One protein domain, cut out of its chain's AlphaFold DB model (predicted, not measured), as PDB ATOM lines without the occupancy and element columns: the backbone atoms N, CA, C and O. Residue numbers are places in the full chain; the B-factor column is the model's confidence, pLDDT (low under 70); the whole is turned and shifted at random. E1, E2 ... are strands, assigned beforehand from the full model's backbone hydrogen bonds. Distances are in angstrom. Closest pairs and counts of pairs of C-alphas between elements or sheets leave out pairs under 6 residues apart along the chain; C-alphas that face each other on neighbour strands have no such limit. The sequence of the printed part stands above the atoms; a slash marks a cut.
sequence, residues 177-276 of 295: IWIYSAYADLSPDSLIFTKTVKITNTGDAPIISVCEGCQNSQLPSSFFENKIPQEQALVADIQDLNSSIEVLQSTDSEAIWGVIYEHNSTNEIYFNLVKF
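Overview. This is residues 177 to 276 of the 295 residues of an uncharacterized protein of Microcoleus sp. SU_5_3 (UniProt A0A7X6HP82). A single sheet of seven antiparallel strands, strongly twisted and curled like part of a barrel, makes up the body; it stays open, with its edge strands E3 and E4 apart. The first and last strands, E1 and E7, run side by side at the middle of the sheet, and a long stretch with no named element, residues 211 to 232, sweeps round from the end of E3 to the start of E4. The printed part has 100 residues with no named helix and seven named strands, E1 to E7 along the chain; across the sheet the order is E3 E2 E1 E7 E6 E5 E4, and the class is all strand. The whole is compact, with a radius of gyration of the C-alphas of 13.9 A and spans of 39 by 35 by 26 A.

Along the chain. E1, residues 177 to 183, begins with C-alpha 177 at (-113.131, -176.248, 308.312) and is 20.0 A long. E7, residues 268 to 275, is 23.1 A long and ends with C-alpha 275 at (-114.722, -180.570, 304.220). Next to E1 is E2, residues 191 to 201, the longest strand at 27.7 A, which bends by 52 degrees at residue 196. E3, residues 206 to 210, is 13.1 A long. Next to E7 is E6, residues 255 to 262, 23.2 A long. E5, residues 243 to 249, spans 19.6 A. E4, residues 233 to 238, spans 15.5 A from C-alpha 233 at (-112.716, -199.454, 305.231).

Arrangement. E1 and E7 are antiparallel at 158 degrees, with N 179 and O 274 2.8 A apart, within hydrogen-bond range. On the other side of E1, E2 forms a hairpin with it at 148 degrees, with N 180 and O 195 at 2.9 A. E2 and E3 form a hairpin at 133 degrees, with N 198 and O 209 at 2.7 A. The strands E1 E2 E3 are a meander, each the antiparallel neighbour of the one before, and E4 E5 E6 E7 are another. In the second, E6 and E7 form a hairpin with N 256 and O 273 at 2.8 A, E5 and E6 one with N 248 and O 257 at 2.7 A, and E4 and E5 one with N 236 and O 245 at 2.8 A. From edge to edge the strands' lines turn by 79 degrees and the way across the sheet turns by 120 degrees.

Size, cuts and confidence. The C-alphas of Gln 215 and Asn 264 are the two farthest apart, 38.9 A. The printed part has no cut. The link from E3 to E4, 22 residues, is long. The mean pLDDT of the printed part is 81.2; residues 215 to 234, of which 233 and 234 belong to E4, are under 70.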
ATOM      1  N   ILE A 177    -111.886-176.134 307.562       90.25
ATOM      2  CA  ILE A 177    -113.131-176.248 308.312       90.25
ATOM      3  C   ILE A 177    -113.866-177.475 307.783       90.25
ATOM      4  O   ILE A 177    -113.975-177.665 306.573       90.25
ATOM      5  N   TRP A 178    -114.359-178.299 308.693       91.44
ATOM      6  CA  TRP A 178    -115.080-179.528 308.418       91.44
ATOM      7  C   TRP A 178    -116.397-179.524 309.185       91.44
ATOM      8  O   TRP A 178    -116.526-178.885 310.230       91.44
ATOM      9  N   ILE A 179    -117.378-180.249 308.673       90.50
ATOM     10  CA  ILE A 179    -118.651-180.471 309.344       90.50
ATOM     11  C   ILE A 179    -118.697-181.931 309.749       90.50
ATOM     12  O   ILE A 179    -118.698-182.815 308.897       90.50
ATOM     13  N   TYR A 180    -118.685-182.144 311.059       92.00
ATOM     14  CA  TYR A 180    -118.877-183.435 311.690       92.00
ATOM     15  C   TYR A 180    -120.371-183.657 311.899       92.00
ATOM     16  O   TYR A 180    -121.031-182.818 312.517       92.00
ATOM     17  N   SER A 181    -120.902-184.778 311.433       91.62
ATOM     18  CA  SER A 181    -122.293-185.159 311.684       91.62
ATOM     19  C   SER A 181    -122.353-186.603 312.157       91.62
ATOM     20  O   SER A 181    -121.665-187.453 311.600       91.62
ATOM     21  N   ALA A 182    -123.158-186.866 313.184       91.88
ATOM     22  CA  ALA A 182    -123.357-188.194 313.755       91.88
ATOM     23  C   ALA A 182    -124.815-188.632 313.615       91.88
ATOM     24  O   ALA A 182    -125.730-187.832 313.820       91.88
ATOM     25  N   TYR A 183    -125.011-189.908 313.312       89.94
ATOM     26  CA  TYR A 183    -126.283-190.529 312.974       89.94
ATOM     27  C   TYR A 183    -126.475-191.801 313.800       89.94
ATOM     28  O   TYR A 183    -125.506-192.485 314.145       89.94
ATOM     29  N   ALA A 184    -127.730-192.103 314.130       90.44
ATOM     30  CA  ALA A 184    -128.080-193.322 314.856       90.44
ATOM     31  C   ALA A 184    -128.119-194.558 313.942       90.44
ATOM     32  O   ALA A 184    -128.001-195.678 314.424       90.44
ATOM     33  N   ASP A 185    -128.285-194.356 312.634       88.12
ATOM     34  CA  ASP A 185    -128.256-195.392 311.603       88.12
ATOM     35  C   ASP A 185    -127.737-194.811 310.265       88.12
ATOM     36  O   ASP A 185    -127.274-193.671 310.204       88.12
ATOM     37  N   LEU A 186    -127.804-195.588 309.178       82.44
ATOM     38  CA  LEU A 186    -127.390-195.160 307.832       82.44
ATOM     39  C   LEU A 186    -128.360-194.172 307.147       82.44
ATOM     40  O   LEU A 186    -128.075-193.697 306.047       82.44
ATOM     41  N   SER A 187    -129.517-193.884 307.746       82.31
ATOM     42  CA  SER A 187    -130.513-192.956 307.209       82.31
ATOM     43  C   SER A 187    -130.105-191.500 307.453       82.31
ATOM     44  O   SER A 187    -129.747-191.135 308.572       82.31
ATOM     45  N   PRO A 188    -130.250-190.599 306.465       78.94
ATOM     46  CA  PRO A 188    -130.033-189.170 306.685       78.94
ATOM     47  C   PRO A 188    -131.001-188.567 307.718       78.94
ATOM     48  O   PRO A 188    -130.678-187.552 308.338       78.94
ATOM     49  N   ASP A 189    -132.163-189.193 307.932       83.56
ATOM     50  CA  ASP A 189    -133.177-188.743 308.891       83.56
ATOM     51  C   ASP A 189    -132.818-189.063 310.352       83.56
ATOM     52  O   ASP A 189    -133.436-188.521 311.269       83.56
ATOM     53  N   SER A 190    -131.815-189.913 310.595       85.56
ATOM     54  CA  SER A 190    -131.387-190.308 311.944       85.56
ATOM     55  C   SER A 190    -130.266-189.431 312.512       85.56
ATOM     56  O   SER A 190    -129.555-189.835 313.436       85.56
ATOM     57  N   LEU A 191    -130.105-188.215 311.977       86.50
ATOM     58  CA  LEU A 191    -129.123-187.240 312.446       86.50
ATOM     59  C   LEU A 191    -129.319-186.948 313.943       86.50
ATOM     60  O   LEU A 191    -130.317-186.357 314.354       86.50
ATOM     61  N   ILE A 192    -128.324-187.312 314.751       89.31
ATOM     62  CA  ILE A 192    -128.294-187.057 316.195       89.31
ATOM     63  C   ILE A 192    -127.803-185.634 316.445       89.31
ATOM     64  O   ILE A 192    -128.434-184.857 317.162       89.31
ATOM     65  N   PHE A 193    -126.650-185.291 315.866       88.38
ATOM     66  CA  PHE A 193    -126.082-183.958 315.987       88.38
ATOM     67  C   PHE A 193    -125.128-183.632 314.846       88.38
ATOM     68  O   PHE A 193    -124.584-184.509 314.175       88.38
ATOM     69  N   THR A 194    -124.888-182.336 314.672       88.69
ATOM     70  CA  THR A 194    -123.894-181.813 313.741       88.69
ATOM     71  C   THR A 194    -123.081-180.711 314.409       88.69
ATOM     72  O   THR A 194    -123.601-179.962 315.244       88.69
ATOM     73  N   LYS A 195    -121.790-180.626 314.083       90.50
ATOM     74  CA  LYS A 195    -120.888-179.611 314.622       90.50
ATOM     75  C   LYS A 195    -119.798-179.246 313.629       90.50
ATOM     76  O   LYS A 195    -119.186-180.108 313.002       90.50
ATOM     77  N   THR A 196    -119.502-177.957 313.541       91.00
ATOM     78  CA  THR A 196    -118.371-177.469 312.757       91.00
ATOM     79  C   THR A 196    -117.082-177.629 313.555       91.00
ATOM     80  O   THR A 196    -116.966-177.152 314.689       91.00
ATOM     81  N   VAL A 197    -116.096-178.281 312.953       91.69
ATOM     82  CA  VAL A 197    -114.771-178.502 313.529       91.69
ATOM     83  C   VAL A 197    -113.704-177.924 312.610       91.69
ATOM     84  O   VAL A 197    -113.859-177.864 311.394       91.69
ATOM     85  N   LYS A 198    -112.607-177.460 313.191       92.56
ATOM     86  CA  LYS A 198    -111.414-177.041 312.469       92.56
ATOM     87  C   LYS A 198    -110.351-178.107 312.668       92.56
ATOM     88  O   LYS A 198    -110.003-178.418 313.808       92.56
ATOM     89  N   ILE A 199    -109.850-178.630 311.555       91.94
ATOM     90  CA  ILE A 199    -108.748-179.587 311.537       91.94
ATOM     91  C   ILE A 199    -107.504-178.851 311.052       91.94
ATOM     92  O   ILE A 199    -107.523-178.220 309.991       91.94
ATOM     93  N   THR A 200    -106.446-178.906 311.854       91.31
ATOM     94  CA  THR A 200    -105.126-178.354 311.532       91.31
ATOM     95  C   THR A 200    -104.077-179.439 311.683       91.31
ATOM     96  O   THR A 200    -103.935-180.012 312.762       91.31
ATOM     97  N   ASN A 201    -103.342-179.714 310.617       88.94
ATOM     98  CA  ASN A 201    -102.299-180.715 310.572       88.94
ATOM     99  C   ASN A 201    -100.976-180.080 311.013       88.94
ATOM    100  O   ASN A 201    -100.423-179.213 310.338       88.94
ATOM    101  N   THR A 202    -100.475-180.491 312.177       85.62
ATOM    102  CA  THR A 202     -99.212-179.988 312.735       85.62
ATOM    103  C   THR A 202     -98.025-180.911 312.450       85.62
ATOM    104  O   THR A 202     -96.986-180.778 313.087       85.62
ATOM    105  N   GLY A 203     -98.156-181.838 311.494       80.94
ATOM    106  CA  GLY A 203     -97.107-182.777 311.088       80.94
ATOM    107  C   GLY A 203     -97.201-184.121 311.807       80.94
ATOM    108  O   GLY A 203     -97.363-185.140 311.145       80.94
ATOM    109  N   ASP A 204     -97.150-184.121 313.142       80.44
ATOM    110  CA  ASP A 204     -97.160-185.371 313.923       80.44
ATOM    111  C   ASP A 204     -98.574-185.946 314.105       80.44
ATOM    112  O   ASP A 204     -98.773-187.159 314.065       80.44
ATOM    113  N   ALA A 205     -99.569-185.077 314.303       79.56
ATOM    114  CA  ALA A 205    -100.964-185.459 314.474       79.56
ATOM    115  C   ALA A 205    -101.907-184.317 314.056       79.56
ATOM    116  O   ALA A 205    -101.571-183.139 314.222       79.56
ATOM    117  N   PRO A 206    -103.105-184.633 313.539       85.12
ATOM    118  CA  PRO A 206    -104.139-183.635 313.307       85.12
ATOM    119  C   PRO A 206    -104.695-183.125 314.643       85.12
ATOM    120  O   PRO A 206    -105.122-183.900 315.497       85.12
ATOM    121  N   ILE A 207    -104.752-181.805 314.806       88.44
ATOM    122  CA  ILE A 207    -105.470-181.166 315.910       88.44
ATOM    123  C   ILE A 207    -106.889-180.874 315.434       88.44
ATOM    124  O   ILE A 207    -107.090-180.116 314.480       88.44
ATOM    125  N   ILE A 208    -107.870-181.463 316.112       90.56
ATOM    126  CA  ILE A 208    -109.294-181.234 315.864       90.56
ATOM    127  C   ILE A 208    -109.821-180.324 316.971       90.56
ATOM    128  O   ILE A 208    -109.721-180.638 318.154       90.56
ATOM    129  N   SER A 209    -110.385-179.185 316.588       92.88
ATOM    130  CA  SER A 209    -110.966-178.207 317.512       92.88
ATOM    131  C   SER A 209    -112.387-177.867 317.095       92.88
ATOM    132  O   SER A 209    -112.710-177.833 315.911       92.88
ATOM    133  N   VAL A 210    -113.262-177.607 318.062       91.19
ATOM    134  CA  VAL A 210    -114.599-177.084 317.768       91.19
ATOM    135  C   VAL A 210    -114.460-175.659 317.233       91.19
ATOM    136  O   VAL A 210    -113.777-174.836 317.837       91.19
ATOM    137  N   CYS A 211    -115.116-175.346 316.115       88.00
ATOM    138  CA  CYS A 211    -115.105-173.989 315.586       88.00
ATOM    139  C   CYS A 211    -116.266-173.161 316.158       88.00
ATOM    140  O   CYS A 211    -117.374-173.196 315.630       88.00
ATOM    141  N   GLU A 212    -116.010-172.388 317.214       83.75
ATOM    142  CA  GLU A 212    -117.039-171.584 317.902       83.75
ATOM    143  C   GLU A 212    -117.515-170.357 317.103       83.75
ATOM    144  O   GLU A 212    -118.640-169.895 317.278       83.75
ATOM    145  N   GLY A 213    -116.673-169.828 316.210       82.50
ATOM    146  CA  GLY A 213    -116.972-168.653 315.381       82.50
ATOM    147  C   GLY A 213    -117.310-168.966 313.922       82.50
ATOM    148  O   GLY A 213    -117.577-168.046 313.145       82.50
ATOM    149  N   CYS A 214    -117.280-170.238 313.520       80.94
ATOM    150  CA  CYS A 214    -117.760-170.625 312.202       80.94
ATOM    151  C   CYS A 214    -119.281-170.483 312.228       80.94
ATOM    152  O   CYS A 214    -119.934-171.122 313.049       80.94
ATOM    153  N   GLN A 215    -119.852-169.630 311.368       69.00
ATOM    154  CA  GLN A 215    -121.309-169.546 311.246       69.00
ATOM    155  C   GLN A 215    -121.876-170.959 311.085       69.00
ATOM    156  O   GLN A 215    -121.271-171.769 310.383       69.00
ATOM    157  N   ASN A 216    -123.010-171.233 311.740       58.28
ATOM    158  CA  ASN A 216    -123.782-172.466 311.592       58.28
ATOM    159  C   ASN A 216    -124.246-172.586 310.137       58.28
ATOM    160  O   ASN A 216    -125.388-172.286 309.795       58.28
ATOM    161  N   SER A 217    -123.332-172.973 309.259       56.19
ATOM    162  CA  SER A 217    -123.607-173.358 307.898       56.19
ATOM    163  C   SER A 217    -124.322-174.690 307.999       56.19
ATOM    164  O   SER A 217    -123.694-175.746 307.961       56.19
ATOM    165  N   GLN A 218    -125.636-174.627 308.213       59.28
ATOM    166  CA  GLN A 218    -126.517-175.741 307.912       59.28
ATOM    167  C   GLN A 218    -126.191-176.145 306.476       59.28
ATOM    168  O   GLN A 218    -126.448-175.386 305.539       59.28
ATOM    169  N   LEU A 219    -125.518-177.284 306.316       61.03
ATOM    170  CA  LEU A 219    -125.303-177.838 304.991       61.03
ATOM    171  C   LEU A 219    -126.680-178.144 304.397       61.03
ATOM    172  O   LEU A 219    -127.561-178.625 305.117       61.03
ATOM    173  N   PRO A 220    -126.883-177.885 303.099       58.53
ATOM    174  CA  PRO A 220    -128.051-178.400 302.411       58.53
ATOM    175  C   PRO A 220    -128.079-179.923 302.586       58.53
ATOM    176  O   PRO A 220    -127.063-180.583 302.360       58.53
ATOM    177  N   SER A 221    -129.227-180.485 302.961       56.94
ATOM    178  CA  SER A 221    -129.424-181.938 303.113       56.94
ATOM    179  C   SER A 221    -128.992-182.728 301.870       56.94
ATOM    180  O   SER A 221    -128.458-183.827 301.984       56.94
ATOM    181  N   SER A 222    -129.111-182.121 300.687       56.44
ATOM    182  CA  SER A 222    -128.691-182.689 299.401       56.44
ATOM    183  C   SER A 222    -127.177-182.880 299.243       56.44
ATOM    184  O   SER A 222    -126.745-183.502 298.276       56.44
ATOM    185  N   PHE A 223    -126.342-182.331 300.135       57.03
ATOM    186  CA  PHE A 223    -124.891-182.539 300.073       57.03
ATOM    187  C   PHE A 223    -124.517-184.004 300.355       57.03
ATOM    188  O   PHE A 223    -123.510-184.500 299.851       57.03
ATOM    189  N   PHE A 224    -125.346-184.711 301.126       55.94
ATOM    190  CA  PHE A 224    -125.044-186.054 301.615       55.94
ATOM    191  C   PHE A 224    -125.494-187.182 300.675       55.94
ATOM    192  O   PHE A 224    -124.989-188.293 300.791       55.94
ATOM    193  N   GLU A 225    -126.384-186.913 299.715       57.50
ATOM    194  CA  GLU A 225    -127.013-187.961 298.890       57.50
ATOM    195  C   GLU A 225    -126.090-188.576 297.820       57.50
ATOM    196  O   GLU A 225    -126.380-189.656 297.318       57.50
ATOM    197  N   ASN A 226    -124.965-187.937 297.474       54.28
ATOM    198  CA  ASN A 226    -124.204-188.292 296.261       54.28
ATOM    199  C   ASN A 226    -122.776-188.801 296.484       54.28
ATOM    200  O   ASN A 226    -122.051-189.012 295.513       54.28
ATOM    201  N   LYS A 227    -122.341-188.999 297.730       53.41
ATOM    202  CA  LYS A 227    -120.978-189.464 298.016       53.41
ATOM    203  C   LYS A 227    -120.999-190.713 298.896       53.41
ATOM    204  O   LYS A 227    -120.508-190.696 300.010       53.41
ATOM    205  N   ILE A 228    -121.599-191.801 298.419       54.59
ATOM    206  CA  ILE A 228    -121.441-193.099 299.088       54.59
ATOM    207  C   ILE A 228    -120.059-193.640 298.684       54.59
ATOM    208  O   ILE A 228    -119.822-193.824 297.487       54.59
ATOM    209  N   PRO A 229    -119.123-193.836 299.627       54.06
ATOM    210  CA  PRO A 229    -117.767-194.260 299.301       54.06
ATOM    211  C   PRO A 229    -117.750-195.670 298.696       54.06
ATOM    212  O   PRO A 229    -118.434-196.576 299.173       54.06
ATOM    213  N   GLN A 230    -116.931-195.857 297.659       52.06
ATOM    214  CA  GLN A 230    -116.582-197.177 297.143       52.06
ATOM    215  C   GLN A 230    -115.292-197.671 297.813       52.06
ATOM    216  O   GLN A 230    -114.224-197.102 297.619       52.06
ATOM    217  N   GLU A 231    -115.453-198.732 298.605       55.88
ATOM    218  CA  GLU A 231    -114.488-199.804 298.898       55.88
ATOM    219  C   GLU A 231    -113.060-199.411 299.320       55.88
ATOM    220  O   GLU A 231    -112.106-199.545 298.553       55.88
ATOM    221  N   GLN A 232    -112.913-199.039 300.600       55.25
ATOM    222  CA  GLN A 232    -111.847-199.513 301.504       55.25
ATOM    223  C   GLN A 232    -112.079-198.956 302.915       55.25
ATOM    224  O   GLN A 232    -111.851-197.773 303.164       55.25
ATOM    225  N   ALA A 233    -112.568-199.805 303.823       62.16
ATOM    226  CA  ALA A 233    -112.716-199.454 305.231       62.16
ATOM    227  C   ALA A 233    -111.375-199.669 305.943       62.16
ATOM    228  O   ALA A 233    -110.840-200.777 305.949       62.16
ATOM    229  N   LEU A 234    -110.817-198.609 306.523       66.38
ATOM    230  CA  LEU A 234    -109.705-198.725 307.460       66.38
ATOM    231  C   LEU A 234    -110.275-198.929 308.857       66.38
ATOM    232  O   LEU A 234    -111.058-198.102 309.320       66.38
ATOM    233  N   VAL A 235    -109.866-200.012 309.512       76.31
ATOM    234  CA  VAL A 235    -110.277-200.342 310.878       76.31
ATOM    235  C   VAL A 235    -109.188-199.889 311.845       76.31
ATOM    236  O   VAL A 235    -108.025-200.259 311.692       76.31
ATOM    237  N   ALA A 236    -109.558-199.087 312.838       78.00
ATOM    238  CA  ALA A 236    -108.700-198.710 313.951       78.00
ATOM    239  C   ALA A 236    -109.351-199.148 315.266       78.00
ATOM    240  O   ALA A 236    -110.503-198.811 315.536       78.00
ATOM    241  N   ASP A 237    -108.607-199.880 316.092       79.06
ATOM    242  CA  ASP A 237    -109.045-200.271 317.433       79.06
ATOM    243  C   ASP A 237    -108.620-199.203 318.455       79.06
ATOM    244  O   ASP A 237    -107.444-198.835 318.534       79.06
ATOM    245  N   ILE A 238    -109.579-198.687 319.229       78.12
ATOM    246  CA  ILE A 238    -109.350-197.717 320.302       78.12
ATOM    247  C   ILE A 238    -109.518-198.441 321.636       78.12
ATOM    248  O   ILE A 238    -110.588-198.437 322.255       78.12
ATOM    249  N   GLN A 239    -108.417-199.033 322.101       76.94
ATOM    250  CA  GLN A 239    -108.395-199.856 323.314       76.94
ATOM    251  C   GLN A 239    -108.920-199.115 324.553       76.94
ATOM    252  O   GLN A 239    -109.658-199.698 325.345       76.94
ATOM    253  N   ASP A 240    -108.613-197.821 324.687       79.00
ATOM    254  CA  ASP A 240    -109.020-197.004 325.838       79.00
ATOM    255  C   ASP A 240    -110.544-196.813 325.946       79.00
ATOM    256  O   ASP A 240    -111.062-196.562 327.034       79.00
ATOM    257  N   LEU A 241    -111.270-196.939 324.830       79.56
ATOM    258  CA  LEU A 241    -112.719-196.738 324.756       79.56
ATOM    259  C   LEU A 241    -113.495-198.041 324.542       79.56
ATOM    260  O   LEU A 241    -114.709-197.989 324.354       79.56
ATOM    261  N   ASN A 242    -112.820-199.198 324.553       89.69
ATOM    262  CA  ASN A 242    -113.427-200.492 324.224       89.69
ATOM    263  C   ASN A 242    -114.271-200.407 322.934       89.69
ATOM    264  O   ASN A 242    -115.402-200.887 322.881       89.69
ATOM    265  N   SER A 243    -113.754-199.699 321.929       88.75
ATOM    266  CA  SER A 243    -114.482-199.360 320.710       88.75
ATOM    267  C   SER A 243    -113.557-199.454 319.503       88.75
ATOM    268  O   SER A 243    -112.379-199.124 319.599       88.75
ATOM    269  N   SER A 244    -114.106-199.832 318.354       87.44
ATOM    270  CA  SER A 244    -113.412-199.815 317.067       87.44
ATOM    271  C   SER A 244    -114.054-198.792 316.140       87.44
ATOM    272  O   SER A 244    -115.239-198.475 316.258       87.44
ATOM    273  N   ILE A 245    -113.253-198.237 315.239       87.56
ATOM    274  CA  ILE A 245    -113.710-197.296 314.226       87.56
ATOM    275  C   ILE A 245    -113.366-197.857 312.859       87.56
ATOM    276  O   ILE A 245    -112.200-198.126 312.578       87.56
ATOM    277  N   GLU A 246    -114.365-197.960 311.994       88.69
ATOM    278  CA  GLU A 246    -114.157-198.190 310.570       88.69
ATOM    279  C   GLU A 246    -114.362-196.890 309.808       88.69
ATOM    280  O   GLU A 246    -115.327-196.164 310.047       88.69
ATOM    281  N   VAL A 247    -113.439-196.574 308.905       87.81
ATOM    282  CA  VAL A 247    -113.429-195.308 308.173       87.81
ATOM    283  C   VAL A 247    -113.303-195.554 306.680       87.81
ATOM    284  O   VAL A 247    -112.420-196.273 306.227       87.81
ATOM    285  N   LEU A 248    -114.150-194.887 305.910       86.19
ATOM    286  CA  LEU A 248    -114.156-194.833 304.457       86.19
ATOM    287  C   LEU A 248    -113.874-193.395 304.021       86.19
ATOM    288  O   LEU A 248    -114.579-192.468 304.414       86.19
ATOM    289  N   GLN A 249    -112.860-193.190 303.185       84.50
ATOM    290  CA  GLN A 249    -112.522-191.867 302.662       84.50
ATOM    291  C   GLN A 249    -112.997-191.714 301.212       84.50
ATOM    292  O   GLN A 249    -112.867-192.623 300.396       84.50
ATOM    293  N   SER A 250    -113.536-190.542 300.882       81.62
ATOM    294  CA  SER A 250    -113.887-190.158 299.513       81.62
ATOM    295  C   SER A 250    -112.643-190.050 298.633       81.62
ATOM    296  O   SER A 250    -111.587-189.612 299.091       81.62
ATOM    297  N   THR A 251    -112.780-190.331 297.336       79.25
ATOM    298  CA  THR A 251    -111.688-190.215 296.354       79.25
ATOM    299  C   THR A 251    -111.112-188.803 296.249       79.25
ATOM    300  O   THR A 251    -109.936-188.633 295.942       79.25
ATOM    301  N   ASP A 252    -111.928-187.779 296.500       78.12
ATOM    302  CA  ASP A 252    -111.506-186.372 296.508       78.12
ATOM    303  C   ASP A 252    -110.893-185.924 297.846       78.12
ATOM    304  O   ASP A 252    -110.445-184.785 297.966       78.12
ATOM    305  N   SER A 253    -110.848-186.807 298.851       80.44
ATOM    306  CA  SER A 253    -110.413-186.489 300.217       80.44
ATOM    307  C   SER A 253    -111.192-185.334 300.868       80.44
ATOM    308  O   SER A 253    -110.722-184.747 301.842       80.44
ATOM    309  N   GLU A 254    -112.383-185.001 300.360       84.56
ATOM    310  CA  GLU A 254    -113.245-183.946 300.910       84.56
ATOM    311  C   GLU A 254    -114.331-184.494 301.827       84.56
ATOM    312  O   GLU A 254    -115.055-183.729 302.456       84.56
ATOM    313  N   ALA A 255    -114.486-185.809 301.890       86.06
ATOM    314  CA  ALA A 255    -115.444-186.430 302.773       86.06
ATOM    315  C   ALA A 255    -114.896-187.740 303.330       86.06
ATOM    316  O   ALA A 255    -114.131-188.451 302.676       86.06
ATOM    317  N   ILE A 256    -115.263-188.003 304.572       88.19
ATOM    318  CA  ILE A 256    -114.905-189.184 305.334       88.19
ATOM    319  C   ILE A 256    -116.201-189.683 305.951       88.19
ATOM    320  O   ILE A 256    -116.940-188.904 306.546       88.19
ATOM    321  N   TRP A 257    -116.468-190.969 305.828       89.44
ATOM    322  CA  TRP A 257    -117.530-191.654 306.542       89.44
ATOM    323  C   TRP A 257    -116.887-192.621 307.493       89.44
ATOM    324  O   TRP A 257    -115.809-193.144 307.227       89.44
ATOM    325  N   GLY A 258    -117.553-192.879 308.591       90.06
ATOM    326  CA  GLY A 258    -117.133-193.959 309.435       90.06
ATOM    327  C   GLY A 258    -118.227-194.385 310.364       90.06
ATOM    328  O   GLY A 258    -119.329-193.834 310.393       90.06
ATOM    329  N   VAL A 259    -117.895-195.413 311.106       90.06
ATOM    330  CA  VAL A 259    -118.796-196.056 312.031       90.06
ATOM    331  C   VAL A 259    -117.978-196.476 313.233       90.06
ATOM    332  O   VAL A 259    -116.864-196.985 313.113       90.06
ATOM    333  N   ILE A 260    -118.508-196.137 314.399       91.31
ATOM    334  CA  ILE A 260    -117.922-196.425 315.695       91.31
ATOM    335  C   ILE A 260    -118.743-197.556 316.288       91.31
ATOM    336  O   ILE A 260    -119.949-197.400 316.496       91.31
ATOM    337  N   TYR A 261    -118.081-198.668 316.572       91.75
ATOM    338  CA  TYR A 261    -118.679-199.834 317.201       91.75
ATOM    339  C   TYR A 261    -118.126-199.981 318.608       91.75
ATOM    340  O   TYR A 261    -116.912-199.986 318.810       91.75
ATOM    341  N   GLU A 262    -119.004-200.156 319.584       91.50
ATOM    342  CA  GLU A 262    -118.603-200.526 320.938       91.50
ATOM    343  C   GLU A 262    -118.404-202.051 321.017       91.50
ATOM    344  O   GLU A 262    -119.278-202.834 320.637       91.50
ATOM    345  N   HIS A 263    -117.257-202.511 321.523       88.50
ATOM    346  CA  HIS A 263    -116.986-203.942 321.638       88.50
ATOM    347  C   HIS A 263    -117.969-204.618 322.595       88.50
ATOM    348  O   HIS A 263    -118.198-204.154 323.715       88.50
ATOM    349  N   ASN A 264    -118.457-205.794 322.192       90.88
ATOM    350  CA  ASN A 264    -119.478-206.577 322.903       90.88
ATOM    351  C   ASN A 264    -120.871-205.925 322.933       90.88
ATOM    352  O   ASN A 264    -121.741-206.387 323.672       90.88
ATOM    353  N   SER A 265    -121.090-204.892 322.123       91.38
ATOM    354  CA  SER A 265    -122.370-204.218 321.955       91.38
ATOM    355  C   SER A 265    -122.865-204.372 320.517       91.38
ATOM    356  O   SER A 265    -122.094-204.675 319.609       91.38
ATOM    357  N   THR A 266    -124.163-204.174 320.304       88.81
ATOM    358  CA  THR A 266    -124.743-203.979 318.962       88.81
ATOM    359  C   THR A 266    -124.954-202.495 318.662       88.81
ATOM    360  O   THR A 266    -125.671-202.155 317.727       88.81
ATOM    361  N   ASN A 267    -124.427-201.615 319.515       90.62
ATOM    362  CA  ASN A 267    -124.549-200.179 319.346       90.62
ATOM    363  C   ASN A 267    -123.520-199.701 318.328       90.62
ATOM    364  O   ASN A 267    -122.318-199.925 318.486       90.62
ATOM    365  N   GLU A 268    -124.018-199.000 317.319       91.81
ATOM    366  CA  GLU A 268    -123.221-198.433 316.244       91.81
ATOM    367  C   GLU A 268    -123.555-196.948 316.154       91.81
ATOM    368  O   GLU A 268    -124.721-196.555 316.241       91.81
ATOM    369  N   ILE A 269    -122.533-196.113 316.009       91.62
ATOM    370  CA  ILE A 269    -122.709-194.692 315.724       91.62
ATOM    371  C   ILE A 269    -122.078-194.426 314.376       91.62
ATOM    372  O   ILE A 269    -120.871-194.592 314.199       91.62
ATOM    373  N   TYR A 270    -122.890-193.968 313.439       91.25
ATOM    374  CA  TYR A 270    -122.430-193.590 312.117       91.25
ATOM    375  C   TYR A 270    -122.020-192.127 312.143       91.25
ATOM    376  O   TYR A 270    -122.673-191.296 312.776       91.25
ATOM    377  N   PHE A 271    -120.945-191.781 311.455       92.44
ATOM    378  CA  PHE A 271    -120.530-190.397 311.323       92.44
ATOM    379  C   PHE A 271    -120.069-190.078 309.911       92.44
ATOM    380  O   PHE A 271    -119.629-190.938 309.147       92.44
ATOM    381  N   ASN A 272    -120.132-188.796 309.579       90.69
ATOM    382  CA  ASN A 272    -119.414-188.249 308.449       90.69
ATOM    383  C   ASN A 272    -118.655-186.984 308.851       90.69
ATOM    384  O   ASN A 272    -119.050-186.238 309.748       90.69
ATOM    385  N   LEU A 273    -117.529-186.762 308.186       90.69
ATOM    386  CA  LEU A 273    -116.818-185.500 308.168       90.69
ATOM    387  C   LEU A 273    -116.780-185.023 306.729       90.69
ATOM    388  O   LEU A 273    -116.233-185.694 305.860       90.69
ATOM    389  N   VAL A 274    -117.320-183.839 306.485       89.81
ATOM    390  CA  VAL A 274    -117.311-183.203 305.168       89.81
ATOM    391  C   VAL A 274    -116.498-181.923 305.233       89.81
ATOM    392  O   VAL A 274    -116.758-181.059 306.069       89.81
ATOM    393  N   LYS A 275    -115.530-181.774 304.335       88.88
ATOM    394  CA  LYS A 275    -114.722-180.570 304.220       88.88
ATOM    395  C   LYS A 275    -115.567-179.440 303.653       88.88
ATOM    396  O   LYS A 275    -116.193-179.568 302.603       88.88
ATOM    397  N   PHE A 276    -115.546-178.302 304.333       84.94
ATOM    398  CA  PHE A 276    -116.144-177.089 303.809       84.94
ATOM    399  C   PHE A 276    -115.284-176.586 302.640       84.94
ATOM    400  O   PHE A 276    -114.065-176.442 302.804       84.94
TER     401      PHE A 276